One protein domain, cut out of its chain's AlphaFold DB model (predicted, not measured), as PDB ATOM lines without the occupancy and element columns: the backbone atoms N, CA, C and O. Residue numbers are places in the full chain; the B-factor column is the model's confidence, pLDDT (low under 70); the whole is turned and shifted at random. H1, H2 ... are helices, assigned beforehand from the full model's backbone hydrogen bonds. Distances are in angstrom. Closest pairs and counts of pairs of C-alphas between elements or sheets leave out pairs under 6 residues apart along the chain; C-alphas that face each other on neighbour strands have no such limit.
ATOM      1  N   SER A  24     -26.132 -40.694  91.350       93.44
ATOM      2  CA  SER A  24     -24.721 -40.937  91.674       93.44
ATOM      3  C   SER A  24     -23.777 -40.276  90.675       93.44
ATOM      4  O   SER A  24     -22.791 -39.678  91.094       93.44
ATOM      5  N   ILE A  25     -24.088 -40.329  89.372       95.38
ATOM      6  CA  ILE A  25     -23.302 -39.661  88.318       95.38
ATOM      7  C   ILE A  25     -23.312 -38.142  88.510       95.38
ATOM      8  O   ILE A  25     -22.265 -37.499  88.429       95.38
ATOM      9  N   LEU A  26     -24.485 -37.549  88.746       95.88
ATOM     10  CA  LEU A  26     -24.609 -36.101  88.922       95.88
ATOM     11  C   LEU A  26     -23.868 -35.634  90.177       95.88
ATOM     12  O   LEU A  26     -23.120 -34.659  90.119       95.88
ATOM     13  N   LEU A  27     -24.029 -36.354  91.291       95.06
ATOM     14  CA  LEU A  27     -23.382 -36.010  92.551       95.06
ATOM     15  C   LEU A  27     -21.858 -36.158  92.471       95.06
ATOM     16  O   LEU A  27     -21.143 -35.237  92.864       95.06
ATOM     17  N   SER A  28     -21.347 -37.266  91.925       96.69
ATOM     18  CA  SER A  28     -19.899 -37.466  91.775       96.69
ATOM     19  C   SER A  28     -19.275 -36.425  90.848       96.69
ATOM     20  O   SER A  28     -18.192 -35.904  91.130       96.69
ATOM     21  N   THR A  29     -19.981 -36.054  89.778       96.75
ATOM     22  CA  THR A  29     -19.556 -34.994  88.861       96.75
ATOM     23  C   THR A  29     -19.517 -33.644  89.568       96.75
ATOM     24  O   THR A  29     -18.509 -32.952  89.470       96.75
ATOM     25  N   LEU A  30     -20.549 -33.290  90.340       97.31
ATOM     26  CA  LEU A  30     -20.586 -32.044  91.109       97.31
ATOM     27  C   LEU A  30     -19.421 -31.952  92.104       97.31
ATOM     28  O   LEU A  30     -18.716 -30.945  92.131       97.31
ATOM     29  N   VAL A  31     -19.181 -33.013  92.880       96.12
ATOM     30  CA  VAL A  31     -18.061 -33.082  93.835       96.12
ATOM     31  C   VAL A  31     -16.721 -32.912  93.119       96.12
ATOM     32  O   VAL A  31     -15.865 -32.152  93.569       96.12
ATOM     33  N   THR A  32     -16.552 -33.573  91.977       96.00
ATOM     34  CA  THR A  32     -15.317 -33.495  91.190       96.00
ATOM     35  C   THR A  32     -15.116 -32.103  90.589       96.00
ATOM     36  O   THR A  32     -14.003 -31.589  90.605       96.00
ATOM     37  N   VAL A  33     -16.180 -31.447  90.116       95.69
ATOM     38  CA  VAL A  33     -16.119 -30.058  89.631       95.69
ATOM     39  C   VAL A  33     -15.702 -29.112  90.756       95.69
ATOM     40  O   VAL A  33     -14.796 -28.307  90.558       95.69
ATOM     41  N   ILE A  34     -16.296 -29.238  91.948       96.62
ATOM     42  CA  ILE A  34     -15.906 -28.442  93.123       96.62
ATOM     43  C   ILE A  34     -14.426 -28.669  93.458       96.62
ATOM     44  O   ILE A  34     -13.692 -27.708  93.688       96.62
ATOM     45  N   TYR A  35     -13.970 -29.923  93.432       94.75
ATOM     46  CA  TYR A  35     -12.567 -30.266  93.660       94.75
ATOM     47  C   TYR A  35     -11.631 -29.601  92.642       94.75
ATOM     48  O   TYR A  35     -10.649 -28.981  93.049       94.75
ATOM     49  N   CYS A  36     -11.956 -29.670  91.347       93.44
ATOM     50  CA  CYS A  36     -11.170 -29.053  90.274       93.44
ATOM     51  C   CYS A  36     -11.126 -27.522  90.371       93.44
ATOM     52  O   CYS A  36     -10.112 -26.919  90.037       93.44
ATOM     53  N   LEU A  37     -12.215 -26.888  90.817       94.75
ATOM     54  CA  LEU A  37     -12.254 -25.439  91.030       94.75
ATOM     55  C   LEU A  37     -11.400 -25.016  92.234       94.75
ATOM     56  O   LEU A  37     -10.741 -23.982  92.177       94.75
ATOM     57  N   GLY A  38     -11.400 -25.807  93.312       94.19
ATOM     58  CA  GLY A  38     -10.595 -25.536  94.507       94.19
ATOM     59  C   GLY A  38      -9.115 -25.900  94.368       94.19
ATOM     60  O   GLY A  38      -8.283 -25.357  95.089       94.19
ATOM     61  N   ASN A  39      -8.781 -26.804  93.444       91.50
ATOM     62  CA  ASN A  39      -7.429 -27.307  93.218       91.50
ATOM     63  C   ASN A  39      -7.132 -27.287  91.715       91.50
ATOM     64  O   ASN A  39      -7.135 -28.347  91.097       91.50
ATOM     65  N   PRO A  40      -6.923 -26.114  91.095       89.31
ATOM     66  CA  PRO A  40      -6.643 -26.056  89.668       89.31
ATOM     67  C   PRO A  40      -5.344 -26.807  89.326       89.31
ATOM     68  O   PRO A  40      -4.420 -26.853  90.147       89.31
ATOM     69  N   PRO A  41      -5.241 -27.379  88.114       88.69
ATOM     70  CA  PRO A  41      -4.004 -27.998  87.657       88.69
ATOM     71  C   PRO A  41      -2.872 -26.966  87.589       88.69
ATOM     72  O   PRO A  41      -3.102 -25.790  87.298       88.69
ATOM     73  N   ASP A  42      -1.637 -27.425  87.808       89.00
ATOM     74  CA  ASP A  42      -0.443 -26.593  87.638       89.00
ATOM     75  C   ASP A  42      -0.400 -25.982  86.224       89.00
ATOM     76  O   ASP A  42      -0.731 -26.651  85.238       89.00
ATOM     77  N   SER A  43       0.069 -24.736  86.102       90.94
ATOM     78  CA  SER A  43       0.302 -24.103  84.797       90.94
ATOM     79  C   SER A  43       1.409 -24.821  84.020       90.94
ATOM     80  O   SER A  43       2.298 -25.432  84.615       90.94
ATOM     81  N   GLU A  44       1.410 -24.723  82.687       90.44
ATOM     82  CA  GLU A  44       2.420 -25.400  81.857       90.44
ATOM     83  C   GLU A  44       3.862 -25.063  82.259       90.44
ATOM     84  O   GLU A  44       4.728 -25.937  82.253       90.44
ATOM     85  N   GLU A  45       4.129 -23.812  82.634       89.88
ATOM     86  CA  GLU A  45       5.455 -23.368  83.070       89.88
ATOM     87  C   GLU A  45       5.896 -24.080  84.352       89.88
ATOM     88  O   GLU A  45       7.019 -24.585  84.433       89.88
ATOM     89  N   VAL A  46       4.990 -24.192  85.328       88.75
ATOM     90  CA  VAL A  46       5.236 -24.913  86.581       88.75
ATOM     91  C   VAL A  46       5.434 -26.397  86.296       88.75
ATOM     92  O   VAL A  46       6.386 -26.987  86.801       88.75
ATOM     93  N   GLN A  47       4.614 -27.001  85.433       91.00
ATOM     94  CA  GLN A  47       4.778 -28.407  85.059       91.00
ATOM     95  C   GLN A  47       6.140 -28.671  84.403       91.00
ATOM     96  O   GLN A  47       6.797 -29.659  84.742       91.00
ATOM     97  N   ARG A  48       6.598 -27.789  83.502       91.38
ATOM     98  CA  ARG A  48       7.924 -27.888  82.868       91.38
ATOM     99  C   ARG A  48       9.047 -27.743  83.893       91.38
ATOM    100  O   ARG A  48       9.978 -28.540  83.873       91.38
ATOM    101  N   MET A  49       8.932 -26.796  84.826       91.44
ATOM    102  CA  MET A  49       9.922 -26.603  85.890       91.44
ATOM    103  C   MET A  49      10.009 -27.818  86.826       91.44
ATOM    104  O   MET A  49      11.099 -28.315  87.100       91.44
ATOM    105  N   ARG A  50       8.866 -28.354  87.273       92.19
ATOM    106  CA  ARG A  50       8.816 -29.565  88.111       92.19
ATOM    107  C   ARG A  50       9.375 -30.784  87.379       92.19
ATOM    108  O   ARG A  50      10.104 -31.579  87.965       92.19
ATOM    109  N   THR A  51       9.086 -30.907  86.084       93.19
ATOM    110  CA  THR A  51       9.647 -31.968  85.231       93.19
ATOM    111  C   THR A  51      11.166 -31.841  85.119       93.19
ATOM    112  O   THR A  51      11.870 -32.827  85.322       93.19
ATOM    113  N   PHE A  52      11.676 -30.624  84.906       94.00
ATOM    114  CA  PHE A  52      13.110 -30.341  84.906       94.00
ATOM    115  C   PHE A  52      13.772 -30.732  86.236       94.00
ATOM    116  O   PHE A  52      14.802 -31.408  86.221       94.00
ATOM    117  N   PHE A  53      13.176 -30.372  87.378       94.44
ATOM    118  CA  PHE A  53      13.694 -30.746  88.701       94.44
ATOM    119  C   PHE A  53      13.726 -32.252  88.921       94.44
ATOM    120  O   PHE A  53      14.711 -32.764  89.443       94.44
ATOM    121  N   ARG A  54      12.681 -32.965  88.499       93.75
ATOM    122  CA  ARG A  54      12.634 -34.426  88.568       93.75
ATOM    123  C   ARG A  54      13.749 -35.067  87.742       93.75
ATOM    124  O   ARG A  54      14.433 -35.966  88.215       93.75
ATOM    125  N   GLU A  55      13.922 -34.614  86.505       94.25
ATOM    126  CA  GLU A  55      14.884 -35.195  85.560       94.25
ATOM    127  C   GLU A  55      16.336 -34.873  85.927       94.25
ATOM    128  O   GLU A  55      17.228 -35.673  85.663       94.25
ATOM    129  N   ASN A  56      16.565 -33.745  86.602       94.38
ATOM    130  CA  ASN A  56      17.894 -33.260  86.975       94.38
ATOM    131  C   ASN A  56      18.092 -33.220  88.497       94.38
ATOM    132  O   ASN A  56      18.877 -32.418  89.003       94.38
ATOM    133  N   VAL A  57      17.391 -34.081  89.244       92.62
ATOM    134  CA  VAL A  57      17.298 -33.988  90.712       92.62
ATOM    135  C   VAL A  57      18.666 -33.988  91.394       92.62
ATOM    136  O   VAL A  57      18.888 -33.230  92.338       92.62
ATOM    137  N   MET A  58      19.607 -34.790  90.889       92.75
ATOM    138  CA  MET A  58      20.964 -34.883  91.425       92.75
ATOM    139  C   MET A  58      21.729 -33.575  91.213       92.75
ATOM    140  O   MET A  58      22.271 -33.024  92.168       92.75
ATOM    141  N   GLU A  59      21.735 -33.063  89.980       94.69
ATOM    142  CA  GLU A  59      22.444 -31.836  89.610       94.69
ATOM    143  C   GLU A  59      21.887 -30.630  90.369       94.69
ATOM    144  O   GLU A  59      22.636 -29.882  90.992       94.69
ATOM    145  N   VAL A  60      20.560 -30.487  90.389       94.69
ATOM    146  CA  VAL A  60      19.878 -29.396  91.090       94.69
ATOM    147  C   VAL A  60      20.152 -29.467  92.593       94.69
ATOM    148  O   VAL A  60      20.479 -28.450  93.202       94.69
ATOM    149  N   THR A  61      20.090 -30.659  93.196       93.19
ATOM    150  CA  THR A  61      20.367 -30.840  94.632       93.19
ATOM    151  C   THR A  61      21.827 -30.555  94.982       93.19
ATOM    152  O   THR A  61      22.110 -29.995  96.041       93.19
ATOM    153  N   GLN A  62      22.770 -30.932  94.115       94.75
ATOM    154  CA  GLN A  62      24.180 -30.592  94.294       94.75
ATOM    155  C   GLN A  62      24.384 -29.083  94.178       94.75
ATOM    156  O   GLN A  62      24.980 -28.490  95.073       94.75
ATOM    157  N   PHE A  63      23.813 -28.454  93.148       95.06
ATOM    158  CA  PHE A  63      23.895 -27.016  92.917       95.06
ATOM    159  C   PHE A  63      23.419 -26.203  94.124       95.06
ATOM    160  O   PHE A  63      24.149 -25.330  94.583       95.06
ATOM    161  N   ILE A  64      22.244 -26.513  94.690       93.88
ATOM    162  CA  ILE A  64      21.696 -25.759  95.835       93.88
ATOM    163  C   ILE A  64      22.533 -25.886  97.120       93.88
ATOM    164  O   ILE A  64      22.332 -25.104  98.048       93.88
ATOM    165  N   ARG A  65      23.453 -26.859  97.188       93.50
ATOM    166  CA  ARG A  65      24.362 -27.083  98.325       93.50
ATOM    167  C   ARG A  65      25.733 -26.427  98.150       93.50
ATOM    168  O   ARG A  65      26.495 -26.402  99.113       93.50
ATOM    169  N   LEU A  66      26.056 -25.925  96.957       95.06
ATOM    170  CA  LEU A  66      27.339 -25.275  96.691       95.06
ATOM    171  C   LEU A  66      27.466 -23.941  97.453       95.06
ATOM    172  O   LEU A  66      26.466 -23.262  97.700       95.06
ATOM    173  N   PRO A  67      28.686 -23.508  97.807       94.81
ATOM    174  CA  PRO A  67      28.911 -22.144  98.268       94.81
ATOM    175  C   PRO A  67      28.633 -21.137  97.138       94.81
ATOM    176  O   PRO A  67      28.756 -21.451  95.955       94.81
ATOM    177  N   LEU A  68      28.292 -19.894  97.500       91.94
ATOM    178  CA  LEU A  68      27.815 -18.872  96.554       91.94
ATOM    179  C   LEU A  68      28.755 -18.652  95.352       91.94
ATOM    180  O   LEU A  68      28.290 -18.582  94.218       91.94
ATOM    181  N   GLN A  69      30.070 -18.597  95.586       93.62
ATOM    182  CA  GLN A  69      31.063 -18.406  94.519       93.62
ATOM    183  C   GLN A  69      31.055 -19.556  93.498       93.62
ATOM    184  O   GLN A  69      31.175 -19.330  92.295       93.62
ATOM    185  N   GLU A  70      30.884 -20.794  93.964       94.50
ATOM    186  CA  GLU A  70      30.808 -21.970  93.095       94.50
ATOM    187  C   GLU A  70      29.464 -22.036  92.363       94.50
ATOM    188  O   GLU A  70      29.430 -22.396  91.186       94.50
ATOM    189  N   MET A  71      28.369 -21.612  93.005       93.62
ATOM    190  CA  MET A  71      27.065 -21.484  92.346       93.62
ATOM    191  C   MET A  71      27.114 -20.511  91.163       93.62
ATOM    192  O   MET A  71      26.563 -20.816  90.108       93.62
ATOM    193  N   GLU A  72      27.774 -19.358  91.304       94.06
ATOM    194  CA  GLU A  72      27.922 -18.377  90.218       94.06
ATOM    195  C   GLU A  72      28.675 -18.962  89.022       94.06
ATOM    196  O   GLU A  72      28.230 -18.844  87.876       94.06
ATOM    197  N   GLN A  73      29.779 -19.666  89.286       94.75
ATOM    198  CA  GLN A  73      30.541 -20.345  88.242       94.75
ATOM    199  C   GLN A  73      29.717 -21.451  87.580       94.75
ATOM    200  O   GLN A  73      29.699 -21.545  86.351       94.75
ATOM    201  N   PHE A  74      28.996 -22.250  88.367       94.38
ATOM    202  CA  PHE A  74      28.129 -23.309  87.864       94.38
ATOM    203  C   PHE A  74      27.025 -22.738  86.965       94.38
ATOM    204  O   PHE A  74      26.888 -23.132  85.808       94.38
ATOM    205  N   ALA A  75      26.299 -21.728  87.448       94.19
ATOM    206  CA  ALA A  75      25.220 -21.074  86.715       94.19
ATOM    207  C   ALA A  75      25.695 -20.352  85.445       94.19
ATOM    208  O   ALA A  75      24.917 -20.186  84.505       94.19
ATOM    209  N   SER A  76      26.960 -19.917  85.393       93.38
ATOM    210  CA  SER A  76      27.545 -19.309  84.191       93.38
ATOM    211  C   SER A  76      27.733 -20.316  83.049       93.38
ATOM    212  O   SER A  76      27.593 -19.948  81.884       93.38
ATOM    213  N   ARG A  77      28.003 -21.584  83.391       93.31
ATOM    214  CA  ARG A  77      28.271 -22.679  82.447       93.31
ATOM    215  C   ARG A  77      27.006 -23.394  81.988       93.31
ATOM    216  O   ARG A  77      27.012 -24.003  80.922       93.31
ATOM    217  N   GLN A  78      25.938 -23.325  82.777       92.50
ATOM    218  CA  GLN A  78      24.701 -24.030  82.477       92.50
ATOM    219  C   GLN A  78      23.781 -23.241  81.528       92.50
ATOM    220  O   GLN A  78      23.605 -22.028  81.699       92.50
ATOM    221  N   PRO A  79      23.141 -23.916  80.553       89.62
ATOM    222  CA  PRO A  79      22.230 -23.271  79.614       89.62
ATOM    223  C   PRO A  79      20.846 -23.002  80.221       89.62
ATOM    224  O   PRO A  79      20.173 -22.058  79.809       89.62
ATOM    225  N   HIS A  80      20.404 -23.804  81.199       92.12
ATOM    226  CA  HIS A  80      19.050 -23.699  81.740       92.12
ATOM    227  C   HIS A  80      18.879 -22.430  82.607       92.12
ATOM    228  O   HIS A  80      19.695 -22.181  83.502       92.12
ATOM    229  N   PRO A  81      17.813 -21.624  82.406       92.69
ATOM    230  CA  PRO A  81      17.650 -20.325  83.072       92.69
ATOM    231  C   PRO A  81      17.469 -20.423  84.593       92.69
ATOM    232  O   PRO A  81      17.789 -19.462  85.295       92.69
ATOM    233  N   PHE A  82      17.022 -21.579  85.098       94.19
ATOM    234  CA  PHE A  82      16.854 -21.860  86.529       94.19
ATOM    235  C   PHE A  82      18.086 -21.494  87.365       94.19
ATOM    236  O   PHE A  82      17.960 -20.845  88.397       94.19
ATOM    237  N   TYR A  83      19.291 -21.866  86.925       94.94
ATOM    238  CA  TYR A  83      20.496 -21.664  87.732       94.94
ATOM    239  C   TYR A  83      20.807 -20.179  87.946       94.94
ATOM    240  O   TYR A  83      21.202 -19.757  89.031       94.94
ATOM    241  N   LYS A  84      20.562 -19.359  86.918       94.31
ATOM    242  CA  LYS A  84      20.754 -17.905  86.982       94.31
ATOM    243  C   LYS A  84      19.626 -17.220  87.752       94.31
ATOM    244  O   LYS A  84      19.896 -16.269  88.483       94.31
ATOM    245  N   SER A  85      18.380 -17.679  87.603       93.38
ATOM    246  CA  SER A  85      17.249 -17.119  88.349       93.38
ATOM    247  C   SER A  85      17.326 -17.460  89.837       93.38
ATOM    248  O   SER A  85      17.100 -16.578  90.660       93.38
ATOM    249  N   TYR A  86      17.753 -18.676  90.193       94.38
ATOM    250  CA  TYR A  86      17.947 -19.087  91.583       94.38
ATOM    251  C   TYR A  86      18.968 -18.205  92.300       94.38
ATOM    252  O   TYR A  86      18.735 -17.806  93.433       94.38
ATOM    253  N   LEU A  87      20.075 -17.829  91.650       94.00
ATOM    254  CA  LEU A  87      21.067 -16.927  92.249       94.00
ATOM    255  C   LEU A  87      20.488 -15.547  92.583       94.00
ATOM    256  O   LEU A  87      20.747 -15.029  93.671       94.00
ATOM    257  N   ARG A  88      19.682 -14.992  91.667       93.44
ATOM    258  CA  ARG A  88      19.044 -13.670  91.789       93.44
ATOM    259  C   ARG A  88      17.861 -13.648  92.755       93.44
ATOM    260  O   ARG A  88      17.477 -12.569  93.192       93.44
ATOM    261  N   ALA A  89      17.295 -14.810  93.066       93.94
ATOM    262  CA  ALA A  89      16.162 -14.929  93.965       93.94
ATOM    263  C   ALA A  89      16.521 -14.481  95.392       93.94
ATOM    264  O   ALA A  89      17.608 -14.761  95.922       93.94
ATOM    265  N   SER A  90      15.571 -13.803  96.028       94.31
ATOM    266  CA  SER A  90      15.610 -13.440  97.440       94.31
ATOM    267  C   SER A  90      15.601 -14.683  98.339       94.31
ATOM    268  O   SER A  90      15.310 -15.798  97.909       94.31
ATOM    269  N   VAL A  91      15.906 -14.511  99.629       92.94
ATOM    270  CA  VAL A  91      15.907 -15.626 100.596       92.94
ATOM    271  C   VAL A  91      14.529 -16.297 100.693       92.94
ATOM    272  O   VAL A  91      14.448 -17.522 100.791       92.94
ATOM    273  N   ASN A  92      13.455 -15.506 100.627       93.94
ATOM    274  CA  ASN A  92      12.085 -16.017 100.683       93.94
ATOM    275  C   ASN A  92      11.745 -16.822  99.424       93.94
ATOM    276  O   ASN A  92      11.299 -17.960  99.534       93.94
ATOM    277  N   GLU A  93      12.055 -16.289  98.241       93.25
ATOM    278  CA  GLU A  93      11.849 -16.997  96.972       93.25
ATOM    279  C   GLU A  93      12.685 -18.280  96.900       93.25
ATOM    280  O   GLU A  93      12.188 -19.323  96.490       93.25
ATOM    281  N   LYS A  94      13.938 -18.259  97.374       93.88
ATOM    282  CA  LYS A  94      14.778 -19.466  97.461       93.88
ATOM    283  C   LYS A  94      14.146 -20.538  98.343       93.88
ATOM    284  O   LYS A  94      14.234 -21.717  98.010       93.88
ATOM    285  N   ARG A  95      13.490 -20.163  99.448       93.69
ATOM    286  CA  ARG A  95      12.767 -21.118 100.302       93.69
ATOM    287  C   ARG A  95      11.607 -21.768  99.547       93.69
ATOM    288  O   ARG A  95      11.456 -22.985  99.627       93.69
ATOM    289  N   GLU A  96      10.826 -20.986  98.809       92.31
ATOM    290  CA  GLU A  96       9.721 -21.501  97.993       92.31
ATOM    291  C   GLU A  96      10.221 -22.412  96.870       92.31
ATOM    292  O   GLU A  96       9.716 -23.523  96.703       92.31
ATOM    293  N   ILE A  97      11.267 -21.995  96.155       92.31
ATOM    294  CA  ILE A  97      11.902 -22.793  95.102       92.31
ATOM    295  C   ILE A  97      12.436 -24.111  95.675       92.31
ATOM    296  O   ILE A  97      12.200 -25.166  95.097       92.31
ATOM    297  N   ASN A  98      13.090 -24.088  96.837       93.19
ATOM    298  CA  ASN A  98      13.593 -25.302  97.483       93.19
ATOM    299  C   ASN A  98      12.466 -26.256  97.893       93.19
ATOM    300  O   ASN A  98      12.602 -27.469  97.722       93.19
ATOM    301  N   ALA A  99      11.339 -25.726  98.375       92.00
ATOM    302  CA  ALA A  99      10.153 -26.533  98.644       92.00
ATOM    303  C   ALA A  99       9.599 -27.162  97.354       92.00
ATOM    304  O   ALA A  99       9.255 -28.343  97.338       92.00
ATOM    305  N   GLN A 100       9.573 -26.411  96.249       90.25
ATOM    306  CA  GLN A 100       9.161 -26.942  94.950       90.25
ATOM    307  C   GLN A 100      10.113 -28.023  94.435       90.25
ATOM    308  O   GLN A 100       9.631 -29.054  93.977       90.25
ATOM    309  N   ILE A 101      11.433 -27.837  94.535       92.25
ATOM    310  CA  ILE A 101      12.434 -28.846  94.151       92.25
ATOM    311  C   ILE A 101      12.187 -30.143  94.922       92.25
ATOM    312  O   ILE A 101      12.102 -31.208  94.314       92.25
ATOM    313  N   HIS A 102      12.003 -30.047  96.242       90.19
ATOM    314  CA  HIS A 102      11.737 -31.205  97.089       90.19
ATOM    315  C   HIS A 102      10.436 -31.926  96.706       90.19
ATOM    316  O   HIS A 102      10.429 -33.140  96.540       90.19
ATOM    317  N   ASN A 103       9.353 -31.181  96.477       87.44
ATOM    318  CA  ASN A 103       8.069 -31.760  96.072       87.44
ATOM    319  C   ASN A 103       8.083 -32.318  94.638       87.44
ATOM    320  O   ASN A 103       7.207 -33.099  94.272       87.44
ATOM    321  N   SER A 104       9.049 -31.910  93.812       89.88
ATOM    322  CA  SER A 104       9.117 -32.309  92.404       89.88
ATOM    323  C   SER A 104       9.832 -33.636  92.170       89.88
ATOM    324  O   SER A 104       9.744 -34.174  91.070       89.88
ATOM    325  N   VAL A 105      10.516 -34.181  93.182       87.12
ATOM    326  CA  VAL A 105      11.275 -35.439  93.076       87.12
ATOM    327  C   VAL A 105      10.393 -36.580  92.565       87.12
ATOM    328  O   VAL A 105      10.783 -37.302  91.651       87.12
ATOM    329  N   ASP A 106       9.169 -36.673  93.081       85.50
ATOM    330  CA  ASP A 106       8.201 -37.710  92.710       85.50
ATOM    331  C   ASP A 106       7.127 -37.202  91.734       85.50
ATOM    332  O   ASP A 106       6.068 -37.813  91.572       85.50
ATOM    333  N   TYR A 107       7.375 -36.076  91.057       87.06
ATOM    334  CA  TYR A 107       6.372 -35.432  90.218       87.06
ATOM    335  C   TYR A 107       5.975 -36.277  89.000       87.06
ATOM    336  O   TYR A 107       6.799 -36.753  88.206       87.06
ATOM    337  N   ARG A 108       4.664 -36.412  88.794       88.25
ATOM    338  CA  ARG A 108       4.076 -37.062  87.621       88.25
ATOM    339  C   ARG A 108       3.004 -36.143  87.030       88.25
ATOM    340  O   ARG A 108       1.972 -35.964  87.671       88.25
ATOM    341  N   PRO A 109       3.178 -35.617  85.802       82.38
ATOM    342  CA  PRO A 109       2.211 -34.693  85.196       82.38
ATOM    343  C   PRO A 109       0.782 -35.252  85.132       82.38
ATOM    344  O   PRO A 109      -0.195 -34.546  85.357       82.38
ATOM    345  N   ALA A 110       0.653 -36.559  84.889       88.88
ATOM    346  CA  ALA A 110      -0.640 -37.232  84.816       88.88
ATOM    347  C   ALA A 110      -1.302 -37.476  86.188       88.88
ATOM    348  O   ALA A 110      -2.476 -37.833  86.234       88.88
ATOM    349  N   GLN A 111      -0.585 -37.299  87.305       89.75
ATOM    350  CA  GLN A 111      -1.083 -37.631  88.644       89.75
ATOM    351  C   GLN A 111      -2.277 -36.778  89.056       89.75
ATOM    352  O   GLN A 111      -3.188 -37.297  89.691       89.75
ATOM    353  N   TYR A 112      -2.312 -35.504  88.657       90.88
ATOM    354  CA  TYR A 112      -3.467 -34.645  88.911       90.88
ATOM    355  C   TYR A 112      -4.740 -35.238  88.294       90.88
ATOM    356  O   TYR A 112      -5.713 -35.498  88.996       90.88
ATOM    357  N   TRP A 113      -4.709 -35.539  86.993       91.69
ATOM    358  CA  TRP A 113      -5.857 -36.102  86.283       91.69
ATOM    359  C   TRP A 113      -6.215 -37.504  86.762       91.69
ATOM    360  O   TRP A 113      -7.396 -37.811  86.903       91.69
ATOM    361  N   PHE A 114      -5.209 -38.326  87.068       93.69
ATOM    362  CA  PHE A 114      -5.425 -39.632  87.679       93.69
ATOM    363  C   PHE A 114      -6.194 -39.497  88.999       93.69
ATOM    364  O   PHE A 114      -7.231 -40.132  89.159       93.69
ATOM    365  N   ASN A 115      -5.750 -38.615  89.899       93.19
ATOM    366  CA  ASN A 115      -6.411 -38.376  91.181       93.19
ATOM    367  C   ASN A 115      -7.838 -37.845  91.000       93.19
ATOM    368  O   ASN A 115      -8.744 -38.296  91.694       93.19
ATOM    369  N   THR A 116      -8.054 -36.933  90.052       94.38
ATOM    370  CA  THR A 116      -9.378 -36.367  89.753       94.38
ATOM    371  C   THR A 116     -10.354 -37.426  89.240       94.38
ATOM    372  O   THR A 116     -11.477 -37.526  89.732       94.38
ATOM    373  N   VAL A 117      -9.933 -38.261  88.285       95.75
ATOM    374  CA  VAL A 117     -10.764 -39.360  87.766       95.75
ATOM    375  C   VAL A 117     -11.022 -40.398  88.855       95.75
ATOM    376  O   VAL A 117     -12.140 -40.896  88.987       95.75
ATOM    377  N   PHE A 118     -10.009 -40.709  89.663       96.44
ATOM    378  CA  PHE A 118     -10.141 -41.678  90.742       96.44
ATOM    379  C   PHE A 118     -11.081 -41.179  91.847       96.44
ATOM    380  O   PHE A 118     -11.909 -41.944  92.333       96.44
ATOM    381  N   LEU A 119     -11.029 -39.887  92.187       96.06
ATOM    382  CA  LEU A 119     -11.985 -39.243  93.088       96.06
ATOM    383  C   LEU A 119     -13.416 -39.374  92.557       96.06
ATOM    384  O   LEU A 119     -14.304 -39.797  93.300       96.06
ATOM    385  N   TRP A 120     -13.629 -39.056  91.276       97.62
ATOM    386  CA  TRP A 120     -14.936 -39.195  90.636       97.62
ATOM    387  C   TRP A 120     -15.447 -40.634  90.729       97.62
ATOM    388  O   TRP A 120     -16.580 -40.861  91.155       97.62
ATOM    389  N   LEU A 121     -14.593 -41.608  90.395       97.94
ATOM    390  CA  LEU A 121     -14.926 -43.031  90.411       97.94
ATOM    391  C   LEU A 121     -15.276 -43.516  91.821       97.94
ATOM    392  O   LEU A 121     -16.289 -44.187  92.001       97.94
ATOM    393  N   MET A 122     -14.464 -43.160  92.818       97.00
ATOM    394  CA  MET A 122     -14.681 -43.546  94.213       97.00
ATOM    395  C   MET A 122     -15.971 -42.942  94.764       97.00
ATOM    396  O   MET A 122     -16.755 -43.640  95.409       97.00
ATOM    397  N   CYS A 123     -16.226 -41.662  94.482       96.12
ATOM    398  CA  CYS A 123     -17.455 -40.991  94.892       96.12
ATOM    399  C   CYS A 123     -18.678 -41.630  94.221       96.12
ATOM    400  O   CYS A 123     -19.624 -42.009  94.911       96.12
ATOM    401  N   PHE A 124     -18.618 -41.835  92.901       96.94
ATOM    402  CA  PHE A 124     -19.671 -42.501  92.140       96.94
ATOM    403  C   PHE A 124     -19.976 -43.888  92.705       96.94
ATOM    404  O   PHE A 124     -21.115 -44.156  93.076       96.94
ATOM    405  N   ALA A 125     -18.960 -44.748  92.820       96.12
ATOM    406  CA  ALA A 125     -19.123 -46.123  93.275       96.12
ATOM    407  C   ALA A 125     -19.706 -46.185  94.691       96.12
ATOM    408  O   ALA A 125     -20.587 -47.000  94.952       96.12
ATOM    409  N   THR A 126     -19.263 -45.297  95.585       95.19
ATOM    410  CA  THR A 126     -19.758 -45.238  96.966       95.19
ATOM    411  C   THR A 126     -21.241 -44.872  97.011       95.19
ATOM    412  O   THR A 126     -22.031 -45.588  97.624       95.19
ATOM    413  N   VAL A 127     -21.642 -43.787  96.343       92.81
ATOM    414  CA  VAL A 127     -23.040 -43.315  96.345       92.81
ATOM    415  C   VAL A 127     -23.955 -44.323  95.648       92.81
ATOM    416  O   VAL A 127     -25.012 -44.669  96.176       92.81
ATOM    417  N   TRP A 128     -23.510 -44.859  94.513       94.25
ATOM    418  CA  TRP A 128     -24.223 -45.879  93.750       94.25
ATOM    419  C   TRP A 128     -24.475 -47.131  94.583       94.25
ATOM    420  O   TRP A 128     -25.601 -47.624  94.664       94.25
ATOM    421  N   PHE A 129     -23.430 -47.635  95.243       93.31
ATOM    422  CA  PHE A 129     -23.520 -48.836  96.061       93.31
ATOM    423  C   PHE A 129     -24.437 -48.638  97.272       93.31
ATOM    424  O   PHE A 129     -25.239 -49.520  97.577       93.31
ATOM    425  N   LEU A 130     -24.395 -47.469  97.919       91.06
ATOM    426  CA  LEU A 130     -25.343 -47.125  98.982       91.06
ATOM    427  C   LEU A 130     -26.792 -47.129  98.477       91.06
ATOM    428  O   LEU A 130     -27.666 -47.675  99.149       91.06
ATOM    429  N   GLY A 131     -27.045 -46.594  97.280       87.69
ATOM    430  CA  GLY A 131     -28.364 -46.652  96.652       87.69
ATOM    431  C   GLY A 131     -28.845 -48.088  96.414       87.69
ATOM    432  O   GLY A 131     -29.993 -48.410  96.720       87.69
ATOM    433  N   LEU A 132     -27.955 -48.978  95.957       88.06
ATOM    434  CA  LEU A 132     -28.267 -50.403  95.791       88.06
ATOM    435  C   LEU A 132     -28.561 -51.106  97.123       88.06
ATOM    436  O   LEU A 132     -29.482 -51.920  97.184       88.06
ATOM    437  N   ILE A 133     -27.826 -50.791  98.198       90.00
ATOM    438  CA  ILE A 133     -28.106 -51.336  99.538       90.00
ATOM    439  C   ILE A 133     -29.503 -50.923  99.998       90.00
ATOM    440  O   ILE A 133     -30.270 -51.772 100.449       90.00
ATOM    441  N   VAL A 134     -29.846 -49.638  99.874       86.69
ATOM    442  CA  VAL A 134     -31.169 -49.132 100.266       86.69
ATOM    443  C   VAL A 134     -32.266 -49.852  99.484       86.69
ATOM    444  O   VAL A 134     -33.228 -50.323 100.088       86.69
ATOM    445  N   GLN A 135     -32.095 -50.020  98.170       83.38
ATOM    446  CA  GLN A 135     -33.031 -50.781  97.342       83.38
ATOM    447  C   GLN A 135     -33.145 -52.245  97.799       83.38
ATOM    448  O   GLN A 135     -34.250 -52.759  97.960       83.38
ATOM    449  N   GLY A 136     -32.020 -52.906  98.085       85.06
ATOM    450  CA  GLY A 136     -32.004 -54.277  98.595       85.06
ATOM    451  C   GLY A 136     -32.739 -54.427  99.930       85.06
ATOM    452  O   GLY A 136     -33.535 -55.351 100.097       85.06
ATOM    453  N   VAL A 137     -32.539 -53.494 100.866       85.88
ATOM    454  CA  VAL A 137     -33.242 -53.478 102.159       85.88
ATOM    455  C   VAL A 137     -34.745 -53.269 101.967       85.88
ATOM    456  O   VAL A 137     -35.535 -53.994 102.572       85.88
ATOM    457  N   VAL A 138     -35.153 -52.328 101.111       81.75
ATOM    458  CA  VAL A 138     -36.573 -52.088 100.799       81.75
ATOM    459  C   VAL A 138     -37.222 -53.351 100.231       81.75
ATOM    460  O   VAL A 138     -38.297 -53.742 100.692       81.75
ATOM    461  N   ASN A 139     -36.550 -54.037  99.308       81.75
ATOM    462  CA  ASN A 139     -37.066 -55.264  98.702       81.75
ATOM    463  C   ASN A 139     -37.184 -56.403  99.720       81.75
ATOM    464  O   ASN A 139     -38.205 -57.088  99.751       81.75
ATOM    465  N   LEU A 140     -36.200 -56.571 100.610       81.62
ATOM    466  CA  LEU A 140     -36.258 -57.562 101.692       81.62
ATOM    467  C   LEU A 140     -37.408 -57.302 102.673       81.62
ATOM    468  O   LEU A 140     -38.068 -58.243 103.112       81.62
TER     469      LEU A 140
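This is residues 24 to 140 of the 148 residues of an uncharacterized protein of Nitrospina sp (UniProt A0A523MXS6). A long rod has two parts: a stalk of two helices side by side, H1 and H7, and a small head of five shorter helices, H2 to H6, joined to it by residues 39 to 43 and 105 to 110. Residues 132 to 140 of H7 stick out beyond H1. The printed part has 117 residues with seven named helices, H1 to H7 in chain order, and no named strand: all helix. The whole is extended, with a radius of gyration of the C-alphas of 22.3 A and spans of 78 by 23 by 22 A.

H1, residues 24 to 38, touches residues 116 to 128 alone of H7, residues 111 to 140, opposite ways at a shallow tilt of 30 degrees; the closest C-alphas, of Ser 28 and Phe 124, are 5.1 A apart. H2, residues 44 to 55, touches H6, residues 91 to 104, with residues 50 to 54 and 100 to 104 alone; the closest C-alphas, of Arg 50 and Ser 104, are 5.1 A apart. H3, residues 57 to 65, and H4, residues 68 to 77, form a helical hairpin and only just touch, with 3 pairs of C-alphas within 8 A, the closest those of Phe 63 and Met 71 at 6.4 A. H4 and H5, residues 81 to 88, form another; the closest C-alphas, of Ala 75 and Tyr 83, are 4.9 A apart. H6 and H7 are apart. Every O i to N i+4 pair is within hydrogen-bond range in H1, H2, H4, H5, H6 and H7, and 4 of 5 in H3.

H1 begins at C-alpha 24, (-24.721, -40.937, 91.674), and is 21.1 A long. H6 is 19.8 A long. H7 is 42.5 A long and ends at C-alpha 140, (-36.258, -57.562, 101.692).

The farthest C-alphas, of Gln 69 and Leu 140, are 78.2 A apart. The printed part has no cut, no link is long, and no printed residue is under 70 in pLDDT.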